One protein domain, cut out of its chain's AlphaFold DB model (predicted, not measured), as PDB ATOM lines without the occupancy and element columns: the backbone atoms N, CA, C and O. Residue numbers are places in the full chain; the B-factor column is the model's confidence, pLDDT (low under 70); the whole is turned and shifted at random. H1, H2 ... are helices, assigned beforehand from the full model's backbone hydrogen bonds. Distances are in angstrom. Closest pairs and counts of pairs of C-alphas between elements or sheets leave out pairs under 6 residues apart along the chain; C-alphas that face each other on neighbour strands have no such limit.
ATOM      1  N   ASP A   2      60.130 171.887  32.693       80.88
ATOM      2  CA  ASP A   2      60.274 170.983  31.554       80.88
ATOM      3  C   ASP A   2      59.693 169.610  31.922       80.88
ATOM      4  O   ASP A   2      59.779 169.183  33.074       80.88
ATOM      5  N   ASN A   3      59.088 168.927  30.947       87.19
ATOM      6  CA  ASN A   3      58.531 167.572  31.077       87.19
ATOM      7  C   ASN A   3      57.388 167.417  32.099       87.19
ATOM      8  O   ASN A   3      57.101 166.303  32.529       87.19
ATOM      9  N   ILE A   4      56.690 168.501  32.467       87.56
ATOM     10  CA  ILE A   4      55.558 168.433  33.412       87.56
ATOM     11  C   ILE A   4      54.474 167.436  32.965       87.56
ATOM     12  O   ILE A   4      53.896 166.734  33.792       87.56
ATOM     13  N   TRP A   5      54.253 167.316  31.655       88.44
ATOM     14  CA  TRP A   5      53.280 166.401  31.053       88.44
ATOM     15  C   TRP A   5      53.699 164.925  31.110       88.44
ATOM     16  O   TRP A   5      52.848 164.052  30.995       88.44
ATOM     17  N   GLU A   6      54.985 164.639  31.329       91.50
ATOM     18  CA  GLU A   6      55.530 163.277  31.445       91.50
ATOM     19  C   GLU A   6      55.522 162.765  32.896       91.50
ATOM     20  O   GLU A   6      55.944 161.642  33.183       91.50
ATOM     21  N   THR A   7      55.081 163.597  33.841       95.62
ATOM     22  CA  THR A   7      55.011 163.228  35.258       95.62
ATOM     23  C   THR A   7      53.878 162.238  35.519       95.62
ATOM     24  O   THR A   7      52.848 162.234  34.842       95.62
ATOM     25  N   LYS A   8      54.032 161.414  36.562       95.50
ATOM     26  CA  LYS A   8      52.989 160.459  36.979       95.50
ATOM     27  C   LYS A   8      51.722 161.177  37.437       95.50
ATOM     28  O   LYS A   8      50.620 160.651  37.308       95.50
ATOM     29  N   GLU A   9      51.885 162.365  38.000       93.69
ATOM     30  CA  GLU A   9      50.820 163.244  38.449       93.69
ATOM     31  C   GLU A   9      50.002 163.755  37.259       93.69
ATOM     32  O   GLU A   9      48.776 163.624  37.272       93.69
ATOM     33  N   ALA A  10      50.659 164.257  36.206       93.06
ATOM     34  CA  ALA A  10      49.984 164.670  34.976       93.06
ATOM     35  C   ALA A  10      49.276 163.488  34.303       93.06
ATOM     36  O   ALA A  10      48.094 163.587  33.977       93.06
ATOM     37  N   GLU A  11      49.952 162.342  34.191       94.69
ATOM     38  CA  GLU A  11      49.367 161.115  33.646       94.69
ATOM     39  C   GLU A  11      48.101 160.698  34.421       94.69
ATOM     40  O   GLU A  11      47.067 160.397  33.822       94.69
ATOM     41  N   ARG A  12      48.137 160.738  35.763       95.50
ATOM     42  CA  ARG A  12      46.976 160.435  36.618       95.50
ATOM     43  C   ARG A  12      45.806 161.382  36.343       95.50
ATOM     44  O   ARG A  12      44.661 160.925  36.300       95.50
ATOM     45  N   VAL A  13      46.069 162.677  36.162       93.56
ATOM     46  CA  VAL A  13      45.036 163.678  35.851       93.56
ATOM     47  C   VAL A  13      44.435 163.433  34.468       93.56
ATOM     48  O   VAL A  13      43.214 163.328  34.363       93.56
ATOM     49  N   LEU A  14      45.259 163.269  33.432       93.88
ATOM     50  CA  LEU A  14      44.791 163.064  32.056       93.88
ATOM     51  C   LEU A  14      43.965 161.774  31.917       93.88
ATOM     52  O   LEU A  14      42.865 161.805  31.366       93.88
ATOM     53  N   LYS A  15      44.409 160.671  32.536       95.44
ATOM     54  CA  LYS A  15      43.624 159.425  32.639       95.44
ATOM     55  C   LYS A  15      42.281 159.626  33.336       95.44
ATOM     56  O   LYS A  15      41.280 159.009  32.976       95.44
ATOM     57  N   THR A  16      42.251 160.470  34.366       95.19
ATOM     58  CA  THR A  16      41.008 160.773  35.087       95.19
ATOM     59  C   THR A  16      40.044 161.558  34.202       95.19
ATOM     60  O   THR A  16      38.855 161.250  34.198       95.19
ATOM     61  N   VAL A  17      40.541 162.523  33.422       93.06
ATOM     62  CA  VAL A  17      39.736 163.286  32.456       93.06
ATOM     63  C   VAL A  17      39.141 162.372  31.385       93.06
ATOM     64  O   VAL A  17      37.940 162.449  31.135       93.06
ATOM     65  N   GLU A  18      39.932 161.462  30.812       95.44
ATOM     66  CA  GLU A  18      39.425 160.477  29.846       95.44
ATOM     67  C   GLU A  18      38.309 159.618  30.448       95.44
ATOM     68  O   GLU A  18      37.224 159.517  29.877       95.44
ATOM     69  N   LYS A  19      38.520 159.085  31.657       95.44
ATOM     70  CA  LYS A  19      37.500 158.302  32.362       95.44
ATOM     71  C   LYS A  19      36.222 159.103  32.631       95.44
ATOM     72  O   LYS A  19      35.131 158.544  32.570       95.44
ATOM     73  N   LEU A  20      36.324 160.397  32.940       92.69
ATOM     74  CA  LEU A  20      35.154 161.270  33.109       92.69
ATOM     75  C   LEU A  20      34.379 161.465  31.794       92.69
ATOM     76  O   LEU A  20      33.162 161.665  31.836       92.69
ATOM     77  N   GLY A  21      35.042 161.337  30.643       92.75
ATOM     78  CA  GLY A  21      34.399 161.301  29.328       92.75
ATOM     79  C   GLY A  21      33.301 160.236  29.236       92.75
ATOM     80  O   GLY A  21      32.217 160.521  28.732       92.75
ATOM     81  N   GLU A  22      33.501 159.062  29.844       94.19
ATOM     82  CA  GLU A  22      32.505 157.974  29.880       94.19
ATOM     83  C   GLU A  22      31.211 158.341  30.632       94.19
ATOM     84  O   GLU A  22      30.161 157.742  30.395       94.19
ATOM     85  N   TYR A  23      31.273 159.323  31.537       94.38
ATOM     86  CA  TYR A  23      30.135 159.804  32.334       94.38
ATOM     87  C   TYR A  23      29.529 161.098  31.781       94.38
ATOM     88  O   TYR A  23      28.571 161.630  32.347       94.38
ATOM     89  N   THR A  24      30.082 161.627  30.690       93.50
ATOM     90  CA  THR A  24      29.612 162.872  30.094       93.50
ATOM     91  C   THR A  24      28.324 162.621  29.315       93.50
ATOM     92  O   THR A  24      28.218 161.687  28.521       93.50
ATOM     93  N   HIS A  25      27.308 163.460  29.538       94.56
ATOM     94  CA  HIS A  25      26.044 163.353  28.815       94.56
ATOM     95  C   HIS A  25      26.284 163.520  27.293       94.56
ATOM     96  O   HIS A  25      27.009 164.427  26.892       94.56
ATOM     97  N   PRO A  26      25.660 162.718  26.408       92.75
ATOM     98  CA  PRO A  26      25.974 162.715  24.969       92.75
ATOM     99  C   PRO A  26      25.657 164.028  24.234       92.75
ATOM    100  O   PRO A  26      26.168 164.267  23.146       92.75
ATOM    101  N   ASN A  27      24.806 164.876  24.819       92.38
ATOM    102  CA  ASN A  27      24.494 166.210  24.287       92.38
ATOM    103  C   ASN A  27      25.406 167.318  24.832       92.38
ATOM    104  O   ASN A  27      25.162 168.486  24.534       92.38
ATOM    105  N   THR A  28      26.394 166.978  25.661       92.62
ATOM    106  CA  THR A  28      27.361 167.954  26.157       92.62
ATOM    107  C   THR A  28      28.162 168.509  24.988       92.62
ATOM    108  O   THR A  28      28.687 167.768  24.157       92.62
ATOM    109  N   VAL A  29      28.245 169.831  24.925       91.06
ATOM    110  CA  VAL A  29      29.082 170.565  23.972       91.06
ATOM    111  C   VAL A  29      30.407 170.958  24.623       91.06
ATOM    112  O   VAL A  29      30.525 170.922  25.849       91.06
ATOM    113  N   ALA A  30      31.384 171.333  23.796       85.31
ATOM    114  CA  ALA A  30      32.747 171.698  24.196       85.31
ATOM    115  C   ALA A  30      32.800 172.660  25.394       85.31
ATOM    116  O   ALA A  30      31.934 173.532  25.540       85.31
ATOM    117  N   ASN A  31      33.825 172.526  26.234       72.31
ATOM    118  CA  ASN A  31      34.033 173.454  27.342       72.31
ATOM    119  C   ASN A  31      34.399 174.858  26.814       72.31
ATOM    120  O   ASN A  31      34.948 174.996  25.725       72.31
ATOM    121  N   ALA A  32      34.070 175.908  27.575       66.12
ATOM    122  CA  ALA A  32      34.403 177.303  27.263       66.12
ATOM    123  C   ALA A  32      34.013 177.771  25.840       66.12
ATOM    124  O   ALA A  32      34.619 178.689  25.286       66.12
ATOM    125  N   ASN A  33      32.988 177.161  25.238       79.44
ATOM    126  CA  ASN A  33      32.509 177.555  23.919       79.44
ATOM    127  C   ASN A  33      31.530 178.746  24.040       79.44
ATOM    128  O   ASN A  33      30.652 178.714  24.896       79.44
ATOM    129  N   PRO A  34      31.612 179.786  23.194       82.56
ATOM    130  CA  PRO A  34      30.720 180.945  23.303       82.56
ATOM    131  C   PRO A  34      29.361 180.756  22.609       82.56
ATOM    132  O   PRO A  34      28.526 181.656  22.642       82.56
ATOM    133  N   ASN A  35      29.142 179.631  21.925       86.75
ATOM    134  CA  ASN A  35      28.040 179.489  20.975       86.75
ATOM    135  C   ASN A  35      26.814 178.812  21.589       86.75
ATOM    136  O   ASN A  35      25.685 179.216  21.317       86.75
ATOM    137  N   ASP A  36      27.019 177.754  22.371       89.69
ATOM    138  CA  ASP A  36      25.938 176.909  22.867       89.69
ATOM    139  C   ASP A  36      26.203 176.257  24.232       89.69
ATOM    140  O   ASP A  36      25.520 175.301  24.603       89.69
ATOM    141  N   PHE A  37      27.128 176.815  25.018       91.19
ATOM    142  CA  PHE A  37      27.438 176.377  26.384       91.19
ATOM    143  C   PHE A  37      26.215 176.274  27.310       91.19
ATOM    144  O   PHE A  37      26.176 175.406  28.184       91.19
ATOM    145  N   THR A  38      25.180 177.095  27.099       93.56
ATOM    146  CA  THR A  38      23.946 177.064  27.902       93.56
ATOM    147  C   THR A  38      23.196 175.737  27.780       93.56
ATOM    148  O   THR A  38      22.461 175.362  28.692       93.56
ATOM    149  N   LYS A  39      23.429 174.953  26.714       93.94
ATOM    150  CA  LYS A  39      22.908 173.580  26.604       93.94
ATOM    151  C   LYS A  39      23.403 172.699  27.750       93.94
ATOM    152  O   LYS A  39      22.610 171.947  28.308       93.94
ATOM    153  N   ASN A  40      24.676 172.818  28.128       93.88
ATOM    154  CA  ASN A  40      25.261 172.045  29.228       93.88
ATOM    155  C   ASN A  40      24.606 172.422  30.564       93.88
ATOM    156  O   ASN A  40      24.272 171.552  31.364       93.88
ATOM    157  N   GLN A  41      24.356 173.715  30.771       95.12
ATOM    158  CA  GLN A  41      23.703 174.244  31.972       95.12
ATOM    159  C   GLN A  41      22.249 173.794  32.076       95.12
ATOM    160  O   GLN A  41      21.798 173.380  33.144       95.12
ATOM    161  N   GLN A  42      21.533 173.793  30.950       96.38
ATOM    162  CA  GLN A  42      20.150 173.341  30.891       96.38
ATOM    163  C   GLN A  42      20.007 171.857  31.268       96.38
ATOM    164  O   GLN A  42      19.020 171.487  31.899       96.38
ATOM    165  N   LEU A  43      20.997 171.004  30.966       97.06
ATOM    166  CA  LEU A  43      20.968 169.592  31.379       97.06
ATOM    167  C   LEU A  43      20.885 169.435  32.904       97.06
ATOM    168  O   LEU A  43      20.173 168.552  33.380       97.06
ATOM    169  N   VAL A  44      21.577 170.285  33.667       96.19
ATOM    170  CA  VAL A  44      21.508 170.270  35.136       96.19
ATOM    171  C   VAL A  44      20.147 170.763  35.617       96.19
ATOM    172  O   VAL A  44      19.517 170.104  36.440       96.19
ATOM    173  N   LEU A  45      19.642 171.861  35.046       97.31
ATOM    174  CA  LEU A  45      18.328 172.415  35.398       97.31
ATOM    175  C   LEU A  45      17.167 171.451  35.127       97.31
ATOM    176  O   LEU A  45      16.134 171.525  35.786       97.31
ATOM    177  N   GLU A  46      17.328 170.546  34.163       97.12
ATOM    178  CA  GLU A  46      16.340 169.531  33.784       97.12
ATOM    179  C   GLU A  46      16.535 168.180  34.492       97.12
ATOM    180  O   GLU A  46      15.878 167.206  34.122       97.12
ATOM    181  N   ASN A  47      17.434 168.086  35.482       96.44
ATOM    182  CA  ASN A  47      17.807 166.836  36.161       96.44
ATOM    183  C   ASN A  47      18.332 165.737  35.210       96.44
ATOM    184  O   ASN A  47      18.210 164.544  35.489       96.44
ATOM    185  N   LYS A  48      18.922 166.122  34.071       97.06
ATOM    186  CA  LYS A  48      19.560 165.205  33.106       97.06
ATOM    187  C   LYS A  48      21.055 165.021  33.366       97.06
ATOM    188  O   LYS A  48      21.633 164.039  32.906       97.06
ATOM    189  N   ALA A  49      21.669 165.947  34.096       95.94
ATOM    190  CA  ALA A  49      23.041 165.860  34.577       95.94
ATOM    191  C   ALA A  49      23.092 166.205  36.071       95.94
ATOM    192  O   ALA A  49      22.412 167.126  36.516       95.94
ATOM    193  N   LEU A  50      23.899 165.465  36.837       94.19
ATOM    194  CA  LEU A  50      24.057 165.692  38.279       94.19
ATOM    195  C   LEU A  50      25.125 166.747  38.591       94.19
ATOM    196  O   LEU A  50      24.975 167.524  39.528       94.19
ATOM    197  N   PHE A  51      26.204 166.770  37.808       93.31
ATOM    198  CA  PHE A  51      27.324 167.686  37.990       93.31
ATOM    199  C   PHE A  51      27.603 168.455  36.705       93.31
ATOM    200  O   PHE A  51      27.484 167.919  35.604       93.31
ATOM    201  N   MET A  52      28.040 169.698  36.871       92.88
ATOM    202  CA  MET A  52      28.564 170.542  35.808       92.88
ATOM    203  C   MET A  52      29.689 171.395  36.396       92.88
ATOM    204  O   MET A  52      29.404 172.261  37.225       92.88
ATOM    205  N   PRO A  53      30.951 171.181  35.991       90.25
ATOM    206  CA  PRO A  53      32.034 172.093  36.334       90.25
ATOM    207  C   PRO A  53      31.718 173.489  35.780       90.25
ATOM    208  O   PRO A  53      31.677 173.686  34.567       90.25
ATOM    209  N   ASN A  54      31.419 174.443  36.660       89.44
ATOM    210  CA  ASN A  54      31.094 175.821  36.298       89.44
ATOM    211  C   ASN A  54      31.358 176.756  37.484       89.44
ATOM    212  O   ASN A  54      31.525 176.300  38.616       89.44
ATOM    213  N   GLY A  55      31.393 178.057  37.221       85.94
ATOM    214  CA  GLY A  55      31.496 179.064  38.264       85.94
ATOM    215  C   GLY A  55      30.147 179.464  38.849       85.94
ATOM    216  O   GLY A  55      29.081 179.107  38.347       85.94
ATOM    217  N   SER A  56      30.199 180.259  39.916       85.44
ATOM    218  CA  SER A  56      29.015 180.740  40.639       85.44
ATOM    219  C   SER A  56      28.113 181.665  39.810       85.44
ATOM    220  O   SER A  56      26.926 181.781  40.113       85.44
ATOM    221  N   TRP A  57      28.630 182.280  38.737       85.31
ATOM    222  CA  TRP A  57      27.869 183.165  37.841       85.31
ATOM    223  C   TRP A  57      26.719 182.459  37.109       85.31
ATOM    224  O   TRP A  57      25.779 183.125  36.671       85.31
ATOM    225  N   VAL A  58      26.747 181.123  37.014       89.69
ATOM    226  CA  VAL A  58      25.711 180.336  36.325       89.69
ATOM    227  C   VAL A  58      24.304 180.569  36.886       89.69
ATOM    228  O   VAL A  58      23.310 180.458  36.172       89.69
ATOM    229  N   VAL A  59      24.210 180.919  38.169       89.38
ATOM    230  CA  VAL A  59      22.945 181.218  38.848       89.38
ATOM    231  C   VAL A  59      22.230 182.399  38.200       89.38
ATOM    232  O   VAL A  59      21.035 182.306  37.909       89.38
ATOM    233  N   ASP A  60      22.970 183.488  37.986       87.62
ATOM    234  CA  ASP A  60      22.460 184.723  37.397       87.62
ATOM    235  C   ASP A  60      22.302 184.568  35.881       87.62
ATOM    236  O   ASP A  60      21.310 185.023  35.311       87.62
ATOM    237  N   GLU A  61      23.236 183.864  35.237       89.94
ATOM    238  CA  GLU A  61      23.199 183.547  33.806       89.94
ATOM    239  C   GLU A  61      21.945 182.750  33.421       89.94
ATOM    240  O   GLU A  61      21.286 183.054  32.427       89.94
ATOM    241  N   MET A  62      21.558 181.782  34.254       93.12
ATOM    242  CA  MET A  62      20.409 180.906  34.024       93.12
ATOM    243  C   MET A  62      19.193 181.278  34.881       93.12
ATOM    244  O   MET A  62      18.321 180.438  35.136       93.12
ATOM    245  N   LYS A  63      19.109 182.520  35.373       92.50
ATOM    246  CA  LYS A  63      18.029 182.956  36.278       92.50
ATOM    247  C   LYS A  63      16.628 182.839  35.666       92.50
ATOM    248  O   LYS A  63      15.703 182.434  36.359       92.50
ATOM    249  N   GLU A  64      16.504 183.118  34.367       95.06
ATOM    250  CA  GLU A  64      15.239 183.061  33.615       95.06
ATOM    251  C   GLU A  64      15.010 181.699  32.932       95.06
ATOM    252  O   GLU A  64      13.995 181.491  32.266       95.06
ATOM    253  N   ALA A  65      15.967 180.771  33.043       96.62
ATOM    254  CA  ALA A  65      15.872 179.474  32.392       96.62
ATOM    255  C   ALA A  65      14.870 178.564  33.126       96.62
ATOM    256  O   ALA A  65      14.847 178.550  34.362       96.62
ATOM    257  N   PRO A  66      14.060 177.773  32.397       96.75
ATOM    258  CA  PRO A  66      13.143 176.823  33.012       96.75
ATOM    259  C   PRO A  66      13.919 175.731  33.753       96.75
ATOM    260  O   PRO A  66      14.941 175.236  33.270       96.75
ATOM    261  N   ARG A  67      13.407 175.341  34.922       97.12
ATOM    262  CA  ARG A  67      14.027 174.362  35.823       97.12
ATOM    263  C   ARG A  67      13.007 173.306  36.214       97.12
ATOM    264  O   ARG A  67      11.808 173.583  36.227       97.12
ATOM    265  N   ALA A  68      13.483 172.113  36.535       97.56
ATOM    266  CA  ALA A  68      12.656 171.077  37.126       97.56
ATOM    267  C   ALA A  68      12.082 171.537  38.477       97.56
ATOM    268  O   ALA A  68      12.706 172.313  39.208       97.56
ATOM    269  N   ASP A  69      10.894 171.037  38.818       96.62
ATOM    270  CA  ASP A  69      10.250 171.340  40.095       96.62
ATOM    271  C   ASP A  69      11.142 170.914  41.269       96.62
ATOM    272  O   ASP A  69      11.654 169.793  41.306       96.62
ATOM    273  N   GLY A  70      11.319 171.816  42.239       94.12
ATOM    274  CA  GLY A  70      12.148 171.572  43.423       94.12
ATOM    275  C   GLY A  70      13.658 171.621  43.175       94.12
ATOM    276  O   GLY A  70      14.414 171.160  44.025       94.12
ATOM    277  N   PHE A  71      14.110 172.148  42.033       94.81
ATOM    278  CA  PHE A  71      15.534 172.327  41.764       94.81
ATOM    279  C   PHE A  71      16.192 173.292  42.764       94.81
ATOM    280  O   PHE A  71      15.747 174.432  42.931       94.81
ATOM    281  N   GLU A  72      17.313 172.866  43.344       91.81
ATOM    282  CA  GLU A  72      18.163 173.669  44.223       91.81
ATOM    283  C   GLU A  72      19.619 173.601  43.753       91.81
ATOM    284  O   GLU A  72      20.115 172.548  43.347       91.81
ATOM    285  N   TRP A  73      20.321 174.734  43.812       91.88
ATOM    286  CA  TRP A  73      21.745 174.771  43.497       91.88
ATOM    287  C   TRP A  73      22.570 174.188  44.642       91.88
ATOM    288  O   TRP A  73      22.325 174.480  45.809       91.88
ATOM    289  N   GLY A  74      23.608 173.438  44.286       90.69
ATOM    290  CA  GLY A  74      24.651 172.995  45.199       90.69
ATOM    291  C   GLY A  74      26.031 173.262  44.609       90.69
ATOM    292  O   GLY A  74      26.185 173.359  43.391       90.69
ATOM    293  N   THR A 165      54.454 183.213  27.872       83.19
ATOM    294  CA  THR A 165      55.636 182.873  27.071       83.19
ATOM    295  C   THR A 165      55.792 183.848  25.909       83.19
ATOM    296  O   THR A 165      54.882 184.622  25.602       83.19
ATOM    297  N   GLU A 166      56.939 183.812  25.228       88.00
ATOM    298  CA  GLU A 166      57.052 184.476  23.930       88.00
ATOM    299  C   GLU A 166      56.000 183.895  22.965       88.00
ATOM    300  O   GLU A 166      55.844 182.669  22.907       88.00
ATOM    301  N   PRO A 167      55.244 184.736  22.231       87.56
ATOM    302  CA  PRO A 167      54.247 184.246  21.291       87.56
ATOM    303  C   PRO A 167      54.896 183.420  20.180       87.56
ATOM    304  O   PRO A 167      55.774 183.906  19.465       87.56
ATOM    305  N   VAL A 168      54.416 182.194  19.990       88.69
ATOM    306  CA  VAL A 168      54.790 181.352  18.851       88.69
ATOM    307  C   VAL A 168      53.681 181.464  17.799       88.69
ATOM    308  O   VAL A 168      52.532 181.141  18.103       88.69
ATOM    309  N   PRO A 169      53.968 181.941  16.572       90.62
ATOM    310  CA  PRO A 169      52.949 182.091  15.538       90.62
ATOM    311  C   PRO A 169      52.205 180.780  15.264       90.62
ATOM    312  O   PRO A 169      52.824 179.764  14.962       90.62
ATOM    313  N   GLY A 170      50.874 180.824  15.345       87.31
ATOM    314  CA  GLY A 170      50.014 179.660  15.127       87.31
ATOM    315  C   GLY A 170      49.854 178.728  16.332       87.31
ATOM    316  O   GLY A 170      49.067 177.798  16.231       87.31
ATOM    317  N   ALA A 171      50.540 178.974  17.454       87.31
ATOM    318  CA  ALA A 171      50.352 178.209  18.684       87.31
ATOM    319  C   ALA A 171      49.355 178.907  19.618       87.31
ATOM    320  O   ALA A 171      49.400 180.126  19.810       87.31
ATOM    321  N   SER A 172      48.479 178.120  20.237       87.38
ATOM    322  CA  SER A 172      47.466 178.585  21.181       87.38
ATOM    323  C   SER A 172      47.387 177.594  22.330       87.38
ATOM    324  O   SER A 172      46.991 176.453  22.132       87.38
ATOM    325  N   ILE A 173      47.722 178.028  23.548       84.75
ATOM    326  CA  ILE A 173      47.560 177.185  24.746       84.75
ATOM    327  C   ILE A 173      46.107 176.712  24.872       84.75
ATOM    328  O   ILE A 173      45.859 175.586  25.290       84.75
ATOM    329  N   SER A 174      45.152 177.559  24.476       83.56
ATOM    330  CA  SER A 174      43.738 177.200  24.493       83.56
ATOM    331  C   SER A 174      43.446 176.009  23.584       83.56
ATOM    332  O   SER A 174      42.767 175.076  24.003       83.56
ATOM    333  N   ASP A 175      43.977 176.014  22.364       85.75
ATOM    334  CA  ASP A 175      43.715 174.944  21.398       85.75
ATOM    335  C   ASP A 175      44.453 173.662  21.801       85.75
ATOM    336  O   ASP A 175      43.855 172.588  21.827       85.75
ATOM    337  N   GLU A 176      45.721 173.792  22.199       87.50
ATOM    338  CA  GLU A 176      46.589 172.664  22.554       87.50
ATOM    339  C   GLU A 176      46.158 171.963  23.847       87.50
ATOM    340  O   GLU A 176      46.263 170.743  23.953       87.50
ATOM    341  N   VAL A 177      45.658 172.705  24.841       87.00
ATOM    342  CA  VAL A 177      45.245 172.133  26.130       87.00
ATOM    343  C   VAL A 177      43.742 171.886  26.159       87.00
ATOM    344  O   VAL A 177      43.306 170.745  26.308       87.00
ATOM    345  N   TYR A 178      42.924 172.933  26.021       86.94
ATOM    346  CA  TYR A 178      41.473 172.806  26.193       86.94
ATOM    347  C   TYR A 178      40.824 172.086  25.007       86.94
ATOM    348  O   TYR A 178      40.017 171.181  25.214       86.94
ATOM    349  N   GLY A 179      41.234 172.404  23.774       89.31
ATOM    350  CA  GLY A 179      40.739 171.723  22.572       89.31
ATOM    351  C   GLY A 179      41.101 170.231  22.527       89.31
ATOM    352  O   GLY A 179      40.299 169.395  22.090       89.31
ATOM    353  N   THR A 180      42.279 169.870  23.034       90.50
ATOM    354  CA  THR A 180      42.688 168.465  23.181       90.50
ATOM    355  C   THR A 180      41.859 167.751  24.246       90.50
ATOM    356  O   THR A 180      41.377 166.650  23.990       90.50
ATOM    357  N   ILE A 181      41.594 168.388  25.393       91.31
ATOM    358  CA  ILE A 181      40.697 167.836  26.424       91.31
ATOM    359  C   ILE A 181      39.293 167.574  25.855       91.31
ATOM    360  O   ILE A 181      38.746 166.493  26.069       91.31
ATOM    361  N   ASP A 182      38.729 168.500  25.075       90.75
ATOM    362  CA  ASP A 182      37.440 168.281  24.402       90.75
ATOM    363  C   ASP A 182      37.499 167.092  23.426       90.75
ATOM    364  O   ASP A 182      36.539 166.327  23.284       90.75
ATOM    365  N   SER A 183      38.633 166.904  22.747       91.69
ATOM    366  CA  SER A 183      38.855 165.769  21.845       91.69
ATOM    367  C   SER A 183      38.938 164.438  22.597       91.69
ATOM    368  O   SER A 183      38.398 163.448  22.107       91.69
ATOM    369  N   VAL A 184      39.539 164.419  23.790       92.94
ATOM    370  CA  VAL A 184      39.559 163.250  24.683       92.94
ATOM    371  C   VAL A 184      38.144 162.926  25.164       92.94
ATOM    372  O   VAL A 184      37.666 161.811  24.982       92.94
ATOM    373  N   ILE A 185      37.425 163.916  25.704       91.25
ATOM    374  CA  ILE A 185      36.063 163.735  26.238       91.25
ATOM    375  C   ILE A 185      35.087 163.280  25.143       91.25
ATOM    376  O   ILE A 185      34.215 162.451  25.395       91.25
ATOM    377  N   SER A 186      35.239 163.786  23.916       89.81
ATOM    378  CA  SER A 186      34.418 163.373  22.768       89.81
ATOM    379  C   SER A 186      34.870 162.065  22.103       89.81
ATOM    380  O   SER A 186      34.266 161.653  21.109       89.81
ATOM    381  N   GLY A 187      35.916 161.410  22.619       90.12
ATOM    382  CA  GLY A 187      36.436 160.140  22.105       90.12
ATOM    383  C   GLY A 187      37.121 160.238  20.738       90.12
ATOM    384  O   GLY A 187      37.261 159.232  20.045       90.12
ATOM    385  N   LYS A 188      37.525 161.441  20.313       93.19
ATOM    386  CA  LYS A 188      38.300 161.653  19.077       93.19
ATOM    387  C   LYS A 188      39.773 161.292  19.252       93.19
ATOM    388  O   LYS A 188      40.427 160.959  18.268       93.19
ATOM    389  N   THR A 189      40.277 161.389  20.480       94.31
ATOM    390  CA  THR A 189      41.630 160.989  20.880       94.31
ATOM    391  C   THR A 189      41.601 160.385  22.285       94.31
ATOM    392  O   THR A 189      40.553 160.371  22.929       94.31
ATOM    393  N   THR A 190      42.738 159.871  22.740       92.94
ATOM    394  CA  THR A 190      42.957 159.313  24.081       92.94
ATOM    395  C   THR A 190      43.810 160.243  24.939       92.94
ATOM    396  O   THR A 190      44.310 161.253  24.445       92.94
ATOM    397  N   TYR A 191      43.977 159.908  26.218       89.56
ATOM    398  CA  TYR A 191      44.848 160.661  27.130       89.56
ATOM    399  C   TYR A 191      46.354 160.600  26.779       89.56
ATOM    400  O   TYR A 191      47.099 161.456  27.257       89.56
ATOM    401  N   GLU A 192      46.790 159.574  26.030       86.62
ATOM    402  CA  GLU A 192      48.160 159.398  25.492       86.62
ATOM    403  C   GLU A 192      48.428 160.309  24.292       86.62
ATOM    404  O   GLU A 192      49.539 160.884  24.241       86.62
TER     405      GLU A 192
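This is residues 2 to 74 and 165 to 192 of the 192 residues of the protein "Extracellular solute-binding protein" of Virgibacillus halodenitrificans (UniProt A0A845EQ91). This model has little regular structure: H1 and H4 meet near their last residues as a V, and a loop-rich part with the short H2 and H3 makes the other end of an elongated whole. Residues 165 to 173 stick out. The printed part has 101 residues, with four named helices, H1 to H4 in chain order, and no named strand; it is all helix, with only 39 residues in named elements. It is loose, radius of gyration of the C-alphas 16.3 A, spanning 50 by 29 by 23 A.

Find C-alpha 8 at (52.989, 160.459, 36.979); from there H1, residues 8 to 21, runs 20.1 A. H4, residues 173 to 185, runs 17.8 A to C-alpha 185 at (36.063, 163.735, 26.238). H2 is residues 38 to 45, 10.5 A; H3 is residues 58 to 61, 4.8 A.

Look at the C-alphas of Gly 21 and Ile 185, the closest of H1 and H4, 4.3 A apart: here H1, with residues 17 to 21 alone, touches H4, the same way at a steep tilt of 54 degrees. H2 and H3 are close but not clearly touching, closest C-alphas Gln 41 and Val 58, 7.8 A. H2 and H4 are apart. Every O i to N i+4 pair is within hydrogen-bond range in H1, 3 of 4 in H2 and 8 of 9 in H4; H3 is too short for one.

The C-alphas of Asp 69 and Glu 166 are farthest apart, 51.2 A. Residues 75 to 164 are not printed; C-alphas 74 and 165 are 37.2 A apart across the cut. The links H1 to H2 and H2 to H3 are long. Residue 32 alone is under pLDDT 70.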